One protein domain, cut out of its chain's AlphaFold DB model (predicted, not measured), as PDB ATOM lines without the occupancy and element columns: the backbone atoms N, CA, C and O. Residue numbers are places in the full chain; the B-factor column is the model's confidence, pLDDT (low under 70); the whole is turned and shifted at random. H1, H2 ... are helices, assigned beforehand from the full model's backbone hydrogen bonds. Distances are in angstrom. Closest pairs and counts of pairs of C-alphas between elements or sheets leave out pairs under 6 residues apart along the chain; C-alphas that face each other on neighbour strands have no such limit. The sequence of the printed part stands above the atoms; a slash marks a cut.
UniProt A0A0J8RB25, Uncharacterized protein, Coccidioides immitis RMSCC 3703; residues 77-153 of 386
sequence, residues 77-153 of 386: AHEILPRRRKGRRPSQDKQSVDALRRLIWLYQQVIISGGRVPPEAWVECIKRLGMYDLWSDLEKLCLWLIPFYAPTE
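What this domain is: This is residues 77 to 153 of the 386 residues of an uncharacterized protein of Coccidioides immitis RMSCC 3703 (UniProt A0A0J8RB25). Helices H2, H3 and H4 run back and forth as two hairpins, with short H1 packed on H2. The printed part, 77 residues with five named helices, H1 to H5, is all helix and compact, with a radius of gyration of the C-alphas of 12.9 A and spans of 40 by 22 by 20 A.

How they stand to each other: Start at H1, residues 77 to 80: it touches H2, residues 94 to 112, at 99 to 103 alone, closest C-alphas 80 and 99, 6.1 A. H2, with 97 to 104 alone, touches H3, residues 119 to 132, closest C-alphas 100 and 125, 6.7 A. H3, with 126 to 130 alone, touches H4, residues 135 to 144, closest C-alphas 129 and 138, 5.6 A. Every O i to N i+4 pair is within hydrogen-bond range in H2 and H4, 7 of 10 in H3.

Where its parts are: Find C-alpha 94 at (-4.221, 21.697, -3.632); H2 runs 26.8 A to C-alpha 112. H5, residues 146 to 149, touches no helix and ends at (18.610, 40.023, 3.879).

The domain as a whole: The printed part has no cut, a long link at 81 to 93, and pLDDT under 70 at 151 to 153.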
ATOM      1  N   ALA A  77      12.376  21.414   2.985       89.56
ATOM      2  CA  ALA A  77      11.952  21.767   1.631       89.56
ATOM      3  C   ALA A  77      11.977  20.574   0.673       89.56
ATOM      4  O   ALA A  77      11.120  20.479  -0.203       89.56
ATOM      5  N   HIS A  78      12.959  19.682   0.805       88.06
ATOM      6  CA  HIS A  78      13.045  18.478  -0.016       88.06
ATOM      7  C   HIS A  78      11.996  17.426   0.348       88.06
ATOM      8  O   HIS A  78      11.570  16.698  -0.549       88.06
ATOM      9  N   GLU A  79      11.595  17.363   1.616       89.38
ATOM     10  CA  GLU A  79      10.624  16.391   2.114       89.38
ATOM     11  C   GLU A  79       9.179  16.813   1.813       89.38
ATOM     12  O   GLU A  79       8.406  16.047   1.248       89.38
ATOM     13  N   ILE A  80       8.823  18.058   2.139       89.31
ATOM     14  CA  ILE A  80       7.439  18.548   2.058       89.31
ATOM     15  C   ILE A  80       7.035  18.875   0.618       89.31
ATOM     16  O   ILE A  80       5.877  18.709   0.231       89.31
ATOM     17  N   LEU A  81       7.966  19.386  -0.193       89.06
ATOM     18  CA  LEU A  81       7.639  19.805  -1.548       89.06
ATOM     19  C   LEU A  81       7.730  18.630  -2.529       89.06
ATOM     20  O   LEU A  81       8.805  18.045  -2.688       89.06
ATOM     21  N   PRO A  82       6.685  18.370  -3.339       84.38
ATOM     22  CA  PRO A  82       6.734  17.308  -4.337       84.38
ATOM     23  C   PRO A  82       7.896  17.486  -5.310       84.38
ATOM     24  O   PRO A  82       8.193  18.608  -5.746       84.38
ATOM     25  N   ARG A  83       8.556  16.382  -5.676       82.81
ATOM     26  CA  ARG A  83       9.736  16.411  -6.550       82.81
ATOM     27  C   ARG A  83       9.393  17.020  -7.908       82.81
ATOM     28  O   ARG A  83       8.615  16.476  -8.689       82.81
ATOM     29  N   ARG A  84      10.036  18.140  -8.233       82.19
ATOM     30  CA  ARG A  84       9.862  18.814  -9.523       82.19
ATOM     31  C   ARG A  84      10.811  18.232 -10.566       82.19
ATOM     32  O   ARG A  84      12.028  18.243 -10.388       82.19
ATOM     33  N   ARG A  85      10.276  17.808 -11.714       79.75
ATOM     34  CA  ARG A  85      11.102  17.474 -12.886       79.75
ATOM     35  C   ARG A  85      11.678  18.759 -13.484       79.75
ATOM     36  O   ARG A  85      10.937  19.703 -13.775       79.75
ATOM     37  N   LYS A  86      13.000  18.809 -13.678       73.19
ATOM     38  CA  LYS A  86      13.667  19.960 -14.308       73.19
ATOM     39  C   LYS A  86      13.023  20.244 -15.675       73.19
ATOM     40  O   LYS A  86      12.696  19.329 -16.423       73.19
ATOM     41  N   GLY A  87      12.775  21.520 -15.970       71.81
ATOM     42  CA  GLY A  87      12.127  21.957 -17.214       71.81
ATOM     43  C   GLY A  87      10.600  21.801 -17.270       71.81
ATOM     44  O   GLY A  87       9.991  22.300 -18.215       71.81
ATOM     45  N   ARG A  88       9.962  21.178 -16.268       77.69
ATOM     46  CA  ARG A  88       8.498  21.086 -16.159       77.69
ATOM     47  C   ARG A  88       7.973  21.899 -14.976       77.69
ATOM     48  O   ARG A  88       8.698  22.162 -14.012       77.69
ATOM     49  N   ARG A  89       6.707  22.317 -15.079       77.50
ATOM     50  CA  ARG A  89       5.980  22.904 -13.950       77.50
ATOM     51  C   ARG A  89       5.738  21.818 -12.886       77.50
ATOM     52  O   ARG A  89       5.554  20.661 -13.268       77.50
ATOM     53  N   PRO A  90       5.786  22.168 -11.592       81.94
ATOM     54  CA  PRO A  90       5.355  21.273 -10.528       81.94
ATOM     55  C   PRO A  90       3.851  20.995 -10.631       81.94
ATOM     56  O   PRO A  90       3.129  21.724 -11.317       81.94
ATOM     57  N   SER A  91       3.407  19.930  -9.962       80.25
ATOM     58  CA  SER A  91       1.982  19.642  -9.810       80.25
ATOM     59  C   SER A  91       1.292  20.819  -9.117       80.25
ATOM     60  O   SER A  91       1.852  21.393  -8.186       80.25
ATOM     61  N   GLN A  92       0.129  21.226  -9.626       83.00
ATOM     62  CA  GLN A  92      -0.647  22.368  -9.114       83.00
ATOM     63  C   GLN A  92      -1.859  21.905  -8.297       83.00
ATOM     64  O   GLN A  92      -2.852  22.619  -8.198       83.00
ATOM     65  N   ASP A  93      -1.812  20.687  -7.765       88.25
ATOM     66  CA  ASP A  93      -2.835  20.174  -6.865       88.25
ATOM     67  C   ASP A  93      -2.846  20.962  -5.548       88.25
ATOM     68  O   ASP A  93      -1.843  21.558  -5.137       88.25
ATOM     69  N   LYS A  94      -4.003  20.960  -4.881       89.06
ATOM     70  CA  LYS A  94      -4.221  21.697  -3.632       89.06
ATOM     71  C   LYS A  94      -3.167  21.348  -2.573       89.06
ATOM     72  O   LYS A  94      -2.604  22.247  -1.958       89.06
ATOM     73  N   GLN A  95      -2.821  20.067  -2.438       89.56
ATOM     74  CA  GLN A  95      -1.828  19.599  -1.471       89.56
ATOM     75  C   GLN A  95      -0.435  20.181  -1.752       89.56
ATOM     76  O   GLN A  95       0.226  20.638  -0.820       89.56
ATOM     77  N   SER A  96      -0.009  20.249  -3.017       90.25
ATOM     78  CA  SER A  96       1.247  20.899  -3.418       90.25
ATOM     79  C   SER A  96       1.302  22.397  -3.100       90.25
ATOM     80  O   SER A  96       2.377  22.919  -2.780       90.25
ATOM     81  N   VAL A  97       0.178  23.108  -3.229       91.69
ATOM     82  CA  VAL A  97       0.083  24.541  -2.908       91.69
ATOM     83  C   VAL A  97       0.097  24.755  -1.395       91.69
ATOM     84  O   VAL A  97       0.857  25.588  -0.902       91.69
ATOM     85  N   ASP A  98      -0.674  23.963  -0.654       91.88
ATOM     86  CA  ASP A  98      -0.736  24.039   0.806       91.88
ATOM     87  C   ASP A  98       0.612  23.669   1.442       91.88
ATOM     88  O   ASP A  98       1.069  24.332   2.372       91.88
ATOM     89  N   ALA A  99       1.307  22.671   0.890       91.94
ATOM     90  CA  ALA A  99       2.663  22.295   1.285       91.94
ATOM     91  C   ALA A  99       3.667  23.445   1.089       91.94
ATOM     92  O   ALA A  99       4.493  23.707   1.963       91.94
ATOM     93  N   LEU A 100       3.570  24.172  -0.030       95.00
ATOM     94  CA  LEU A 100       4.397  25.354  -0.279       95.00
ATOM     95  C   LEU A 100       4.111  26.474   0.727       95.00
ATOM     96  O   LEU A 100       5.051  27.077   1.240       95.00
ATOM     97  N   ARG A 101       2.836  26.748   1.017       95.00
ATOM     98  CA  ARG A 101       2.444  27.772   1.996       95.00
ATOM     99  C   ARG A 101       2.919  27.426   3.404       95.00
ATOM    100  O   ARG A 101       3.477  28.296   4.063       95.00
ATOM    101  N   ARG A 102       2.796  26.161   3.823       92.88
ATOM    102  CA  ARG A 102       3.345  25.670   5.100       92.88
ATOM    103  C   ARG A 102       4.855  25.863   5.189       92.88
ATOM    104  O   ARG A 102       5.346  26.330   6.209       92.88
ATOM    105  N   LEU A 103       5.588  25.554   4.118       95.06
ATOM    106  CA  LEU A 103       7.037  25.752   4.087       95.06
ATOM    107  C   LEU A 103       7.422  27.234   4.198       95.06
ATOM    108  O   LEU A 103       8.332  27.573   4.948       95.06
ATOM    109  N   ILE A 104       6.734  28.111   3.458       96.62
ATOM    110  CA  ILE A 104       6.958  29.561   3.538       96.62
ATOM    111  C   ILE A 104       6.693  30.050   4.961       96.62
ATOM    112  O   ILE A 104       7.545  30.733   5.521       96.62
ATOM    113  N   TRP A 105       5.565  29.651   5.552       94.62
ATOM    114  CA  TRP A 105       5.217  29.998   6.925       94.62
ATOM    115  C   TRP A 105       6.295  29.536   7.912       94.62
ATOM    116  O   TRP A 105       6.789  30.356   8.679       94.62
ATOM    117  N   LEU A 106       6.743  28.277   7.834       94.00
ATOM    118  CA  LEU A 106       7.810  27.754   8.695       94.00
ATOM    119  C   LEU A 106       9.075  28.611   8.586       94.00
ATOM    120  O   LEU A 106       9.661  28.992   9.593       94.00
ATOM    121  N   TYR A 107       9.502  28.943   7.368       95.25
ATOM    122  CA  TYR A 107      10.689  29.773   7.175       95.25
ATOM    123  C   TYR A 107      10.518  31.191   7.723       95.25
ATOM    124  O   TYR A 107      11.473  31.747   8.265       95.25
ATOM    125  N   GLN A 108       9.324  31.773   7.607       94.19
ATOM    126  CA  GLN A 108       9.024  33.061   8.227       94.19
ATOM    127  C   GLN A 108       9.120  32.962   9.753       94.19
ATOM    128  O   GLN A 108       9.793  33.791  10.356       94.19
ATOM    129  N   GLN A 109       8.555  31.916  10.364       91.56
ATOM    130  CA  GLN A 109       8.645  31.689  11.811       91.56
ATOM    131  C   GLN A 109      10.086  31.485  12.288       91.56
ATOM    132  O   GLN A 109      10.482  32.025  13.321       91.56
ATOM    133  N   VAL A 110      10.912  30.769  11.517       91.00
ATOM    134  CA  VAL A 110      12.346  30.625  11.815       91.00
ATOM    135  C   VAL A 110      13.039  31.986  11.847       91.00
ATOM    136  O   VAL A 110      13.829  32.229  12.745       91.00
ATOM    137  N   ILE A 111      12.747  32.884  10.902       90.81
ATOM    138  CA  ILE A 111      13.349  34.227  10.893       90.81
ATOM    139  C   ILE A 111      12.813  35.090  12.044       90.81
ATOM    140  O   ILE A 111      13.597  35.759  12.713       90.81
ATOM    141  N   ILE A 112      11.497  35.075  12.286       88.31
ATOM    142  CA  ILE A 112      10.844  35.872  13.340       88.31
ATOM    143  C   ILE A 112      11.366  35.476  14.727       88.31
ATOM    144  O   ILE A 112      11.615  36.341  15.559       88.31
ATOM    145  N   SER A 113      11.615  34.184  14.951       86.25
ATOM    146  CA  SER A 113      12.222  33.665  16.186       86.25
ATOM    147  C   SER A 113      13.725  33.953  16.327       86.25
ATOM    148  O   SER A 113      14.346  33.490  17.276       86.25
ATOM    149  N   GLY A 114      14.336  34.701  15.402       82.75
ATOM    150  CA  GLY A 114      15.768  35.026  15.420       82.75
ATOM    151  C   GLY A 114      16.671  33.962  14.788       82.75
ATOM    152  O   GLY A 114      17.883  34.161  14.686       82.75
ATOM    153  N   GLY A 115      16.095  32.858  14.308       86.44
ATOM    154  CA  GLY A 115      16.798  31.841  13.541       86.44
ATOM    155  C   GLY A 115      17.190  32.315  12.136       86.44
ATOM    156  O   GLY A 115      16.802  33.380  11.650       86.44
ATOM    157  N   ARG A 116      17.986  31.497  11.438       88.75
ATOM    158  CA  ARG A 116      18.549  31.857  10.130       88.75
ATOM    159  C   ARG A 116      18.134  30.887   9.035       88.75
ATOM    160  O   ARG A 116      18.563  29.739   9.008       88.75
ATOM    161  N   VAL A 117      17.399  31.394   8.048       92.75
ATOM    162  CA  VAL A 117      17.099  30.654   6.815       92.75
ATOM    163  C   VAL A 117      18.158  30.983   5.753       92.75
ATOM    164  O   VAL A 117      18.431  32.162   5.499       92.75
ATOM    165  N   PRO A 118      18.796  29.987   5.113       91.56
ATOM    166  CA  PRO A 118      19.770  30.248   4.063       91.56
ATOM    167  C   PRO A 118      19.084  30.817   2.803       91.56
ATOM    168  O   PRO A 118      17.998  30.362   2.441       91.56
ATOM    169  N   PRO A 119      19.721  31.755   2.075       91.88
ATOM    170  CA  PRO A 119      19.164  32.359   0.857       91.88
ATOM    171  C   PRO A 119      18.680  31.353  -0.199       91.88
ATOM    172  O   PRO A 119      17.678  31.588  -0.873       91.88
ATOM    173  N   GLU A 120      19.362  30.210  -0.334       90.50
ATOM    174  CA  GLU A 120      19.013  29.162  -1.307       90.50
ATOM    175  C   GLU A 120      17.624  28.577  -1.072       90.50
ATOM    176  O   GLU A 120      16.955  28.183  -2.030       90.50
ATOM    177  N   ALA A 121      17.197  28.508   0.190       92.25
ATOM    178  CA  ALA A 121      15.945  27.875   0.575       92.25
ATOM    179  C   ALA A 121      14.737  28.623  -0.010       92.25
ATOM    180  O   ALA A 121      13.785  28.000  -0.480       92.25
ATOM    181  N   TRP A 122      14.810  29.954  -0.076       95.38
ATOM    182  CA  TRP A 122      13.750  30.801  -0.626       95.38
ATOM    183  C   TRP A 122      13.590  30.676  -2.139       95.38
ATOM    184  O   TRP A 122      12.497  30.875  -2.670       95.38
ATOM    185  N   VAL A 123      14.662  30.326  -2.855       93.12
ATOM    186  CA  VAL A 123      14.674  30.324  -4.323       93.12
ATOM    187  C   VAL A 123      13.641  29.351  -4.895       93.12
ATOM    188  O   VAL A 123      12.977  29.676  -5.881       93.12
ATOM    189  N   GLU A 124      13.494  28.154  -4.319       90.69
ATOM    190  CA  GLU A 124      12.486  27.197  -4.793       90.69
ATOM    191  C   GLU A 124      11.069  27.638  -4.399       90.69
ATOM    192  O   GLU A 124      10.163  27.491  -5.221       90.69
ATOM    193  N   CYS A 125      10.878  28.264  -3.231       94.62
ATOM    194  CA  CYS A 125       9.583  28.820  -2.830       94.62
ATOM    195  C   CYS A 125       9.096  29.878  -3.829       94.62
ATOM    196  O   CYS A 125       8.012  29.742  -4.398       94.62
ATOM    197  N   ILE A 126       9.938  30.872  -4.136       96.06
ATOM    198  CA  ILE A 126       9.613  31.942  -5.094       96.06
ATOM    199  C   ILE A 126       9.352  31.352  -6.486       96.06
ATOM    200  O   ILE A 126       8.388  31.721  -7.159       96.06
ATOM    201  N   LYS A 127      10.168  30.379  -6.919       93.06
ATOM    202  CA  LYS A 127       9.948  29.680  -8.194       93.06
ATOM    203  C   LYS A 127       8.592  29.007  -8.269       93.06
ATOM    204  O   LYS A 127       7.942  29.099  -9.309       93.06
ATOM    205  N   ARG A 128       8.174  28.316  -7.211       92.94
ATOM    206  CA  ARG A 128       6.891  27.615  -7.204       92.94
ATOM    207  C   ARG A 128       5.719  28.581  -7.153       92.94
ATOM    208  O   ARG A 128       4.816  28.392  -7.955       92.94
ATOM    209  N   LEU A 129       5.776  29.646  -6.349       94.56
ATOM    210  CA  LEU A 129       4.742  30.692  -6.346       94.56
ATOM    211  C   LEU A 129       4.522  31.268  -7.752       94.56
ATOM    212  O   LEU A 129       3.398  31.293  -8.252       94.56
ATOM    213  N   GLY A 130       5.608  31.616  -8.447       92.44
ATOM    214  CA  GLY A 130       5.536  32.117  -9.820       92.44
ATOM    215  C   GLY A 130       5.055  31.078 -10.838       92.44
ATOM    216  O   GLY A 130       4.313  31.398 -11.764       92.44
ATOM    217  N   MET A 131       5.426  29.804 -10.673       89.88
ATOM    218  CA  MET A 131       4.927  28.715 -11.524       89.88
ATOM    219  C   MET A 131       3.459  28.358 -11.256       89.88
ATOM    220  O   MET A 131       2.799  27.878 -12.183       89.88
ATOM    221  N   TYR A 132       2.977  28.589 -10.031       89.44
ATOM    222  CA  TYR A 132       1.592  28.401  -9.603       89.44
ATOM    223  C   TYR A 132       0.667  29.560  -9.971       89.44
ATOM    224  O   TYR A 132      -0.539  29.409  -9.831       89.44
ATOM    225  N   ASP A 133       1.210  30.658 -10.508       88.06
ATOM    226  CA  ASP A 133       0.468  31.892 -10.800       88.06
ATOM    227  C   ASP A 133      -0.122  32.553  -9.538       88.06
ATOM    228  O   ASP A 133      -1.085  33.310  -9.598       88.06
ATOM    229  N   LEU A 134       0.497  32.301  -8.377       91.56
ATOM    230  CA  LEU A 134       0.159  32.933  -7.101       91.56
ATOM    231  C   LEU A 134       0.907  34.264  -6.980       91.56
ATOM    232  O   LEU A 134       1.842  34.406  -6.193       91.56
ATOM    233  N   TRP A 135       0.537  35.225  -7.831       92.06
ATOM    234  CA  TRP A 135       1.274  36.484  -7.967       92.06
ATOM    235  C   TRP A 135       1.295  37.308  -6.679       92.06
ATOM    236  O   TRP A 135       2.359  37.750  -6.262       92.06
ATOM    237  N   SER A 136       0.143  37.470  -6.027       92.38
ATOM    238  CA  SER A 136       0.036  38.246  -4.788       92.38
ATOM    239  C   SER A 136       0.919  37.672  -3.675       92.38
ATOM    240  O   SER A 136       1.593  38.427  -2.981       92.38
ATOM    241  N   ASP A 137       0.969  36.343  -3.543       95.12
ATOM    242  CA  ASP A 137       1.826  35.657  -2.568       95.12
ATOM    243  C   ASP A 137       3.316  35.828  -2.929       95.12
ATOM    244  O   ASP A 137       4.151  36.051  -2.053       95.12
ATOM    245  N   LEU A 138       3.661  35.768  -4.225       96.44
ATOM    246  CA  LEU A 138       5.024  35.995  -4.719       96.44
ATOM    247  C   LEU A 138       5.515  37.414  -4.423       96.44
ATOM    248  O   LEU A 138       6.631  37.578  -3.935       96.44
ATOM    249  N   GLU A 139       4.702  38.422  -4.726       95.69
ATOM    250  CA  GLU A 139       5.027  39.832  -4.517       95.69
ATOM    251  C   GLU A 139       5.225  40.137  -3.030       95.69
ATOM    252  O   GLU A 139       6.295  40.618  -2.647       95.69
ATOM    253  N   LYS A 140       4.257  39.749  -2.187       95.81
ATOM    254  CA  LYS A 140       4.342  39.900  -0.728       95.81
ATOM    255  C   LYS A 140       5.602  39.254  -0.166       95.81
ATOM    256  O   LYS A 140       6.331  39.899   0.579       95.81
ATOM    257  N   LEU A 141       5.897  38.011  -0.560       97.25
ATOM    258  CA  LEU A 141       7.090  37.313  -0.085       97.25
ATOM    259  C   LEU A 141       8.380  38.011  -0.534       97.25
ATOM    260  O   LEU A 141       9.289  38.190   0.271       97.25
ATOM    261  N   CYS A 142       8.480  38.415  -1.804       96.75
ATOM    262  CA  CYS A 142       9.687  39.072  -2.312       96.75
ATOM    263  C   CYS A 142       9.986  40.379  -1.568       96.75
ATOM    264  O   CYS A 142      11.147  40.635  -1.255       96.75
ATOM    265  N   LEU A 143       8.957  41.180  -1.277       95.06
ATOM    266  CA  LEU A 143       9.097  42.427  -0.523       95.06
ATOM    267  C   LEU A 143       9.401  42.163   0.959       95.06
ATOM    268  O   LEU A 143      10.285  42.802   1.525       95.06
ATOM    269  N   TRP A 144       8.740  41.173   1.568       95.12
ATOM    270  CA  TRP A 144       8.961  40.787   2.965       95.12
ATOM    271  C   TRP A 144      10.400  40.325   3.235       95.12
ATOM    272  O   TRP A 144      10.940  40.595   4.300       95.12
ATOM    273  N   LEU A 145      11.060  39.675   2.269       94.38
ATOM    274  CA  LEU A 145      12.439  39.198   2.429       94.38
ATOM    275  C   LEU A 145      13.478  40.324   2.517       94.38
ATOM    276  O   LEU A 145      14.569  40.104   3.041       94.38
ATOM    277  N   ILE A 146      13.189  41.517   1.998       91.19
ATOM    278  CA  ILE A 146      14.184  42.590   1.908       91.19
ATOM    279  C   ILE A 146      14.780  43.000   3.262       91.19
ATOM    280  O   ILE A 146      16.007  42.939   3.376       91.19
ATOM    281  N   PRO A 147      13.989  43.376   4.286       88.69
ATOM    282  CA  PRO A 147      14.537  43.812   5.573       88.69
ATOM    283  C   PRO A 147      15.435  42.768   6.254       88.69
ATOM    284  O   PRO A 147      16.357  43.145   6.969       88.69
ATOM    285  N   PHE A 148      15.222  41.472   6.007       88.31
ATOM    286  CA  PHE A 148      15.981  40.398   6.663       88.31
ATOM    287  C   PHE A 148      17.302  40.045   5.971       88.31
ATOM    288  O   PHE A 148      18.172  39.421   6.578       88.31
ATOM    289  N   TYR A 149      17.457  40.413   4.697       88.56
ATOM    290  CA  TYR A 149      18.610  40.023   3.879       88.56
ATOM    291  C   TYR A 149      19.397  41.211   3.306       88.56
ATOM    292  O   TYR A 149      20.422  40.996   2.650       88.56
ATOM    293  N   ALA A 150      18.942  42.446   3.532       82.38
ATOM    294  CA  ALA A 150      19.658  43.654   3.140       82.38
ATOM    295  C   ALA A 150      20.963  43.841   3.948       82.38
ATOM    296  O   ALA A 150      20.999  43.513   5.134       82.38
ATOM    297  N   PRO A 151      22.039  44.380   3.340       68.00
ATOM    298  CA  PRO A 151      23.276  44.687   4.056       68.00
ATOM    299  C   PRO A 151      23.065  45.689   5.204       68.00
ATOM    300  O   PRO A 151      22.302  46.658   5.092       68.00
ATOM    301  N   THR A 152      23.775  45.480   6.312       59.09
ATOM    302  CA  THR A 152      23.588  46.227   7.568       59.09
ATOM    303  C   THR A 152      23.946  47.717   7.454       59.09
ATOM    304  O   THR A 152      23.374  48.534   8.170       59.09
ATOM    305  N   GLU A 153      24.803  48.123   6.513       49.06
ATOM    306  CA  GLU A 153      25.176  49.542   6.338       49.06
ATOM    307  C   GLU A 153      24.001  50.412   5.856       49.06
ATOM    308  O   GLU A 153      23.808  51.525   6.334       49.06
TER     309      GLU A 153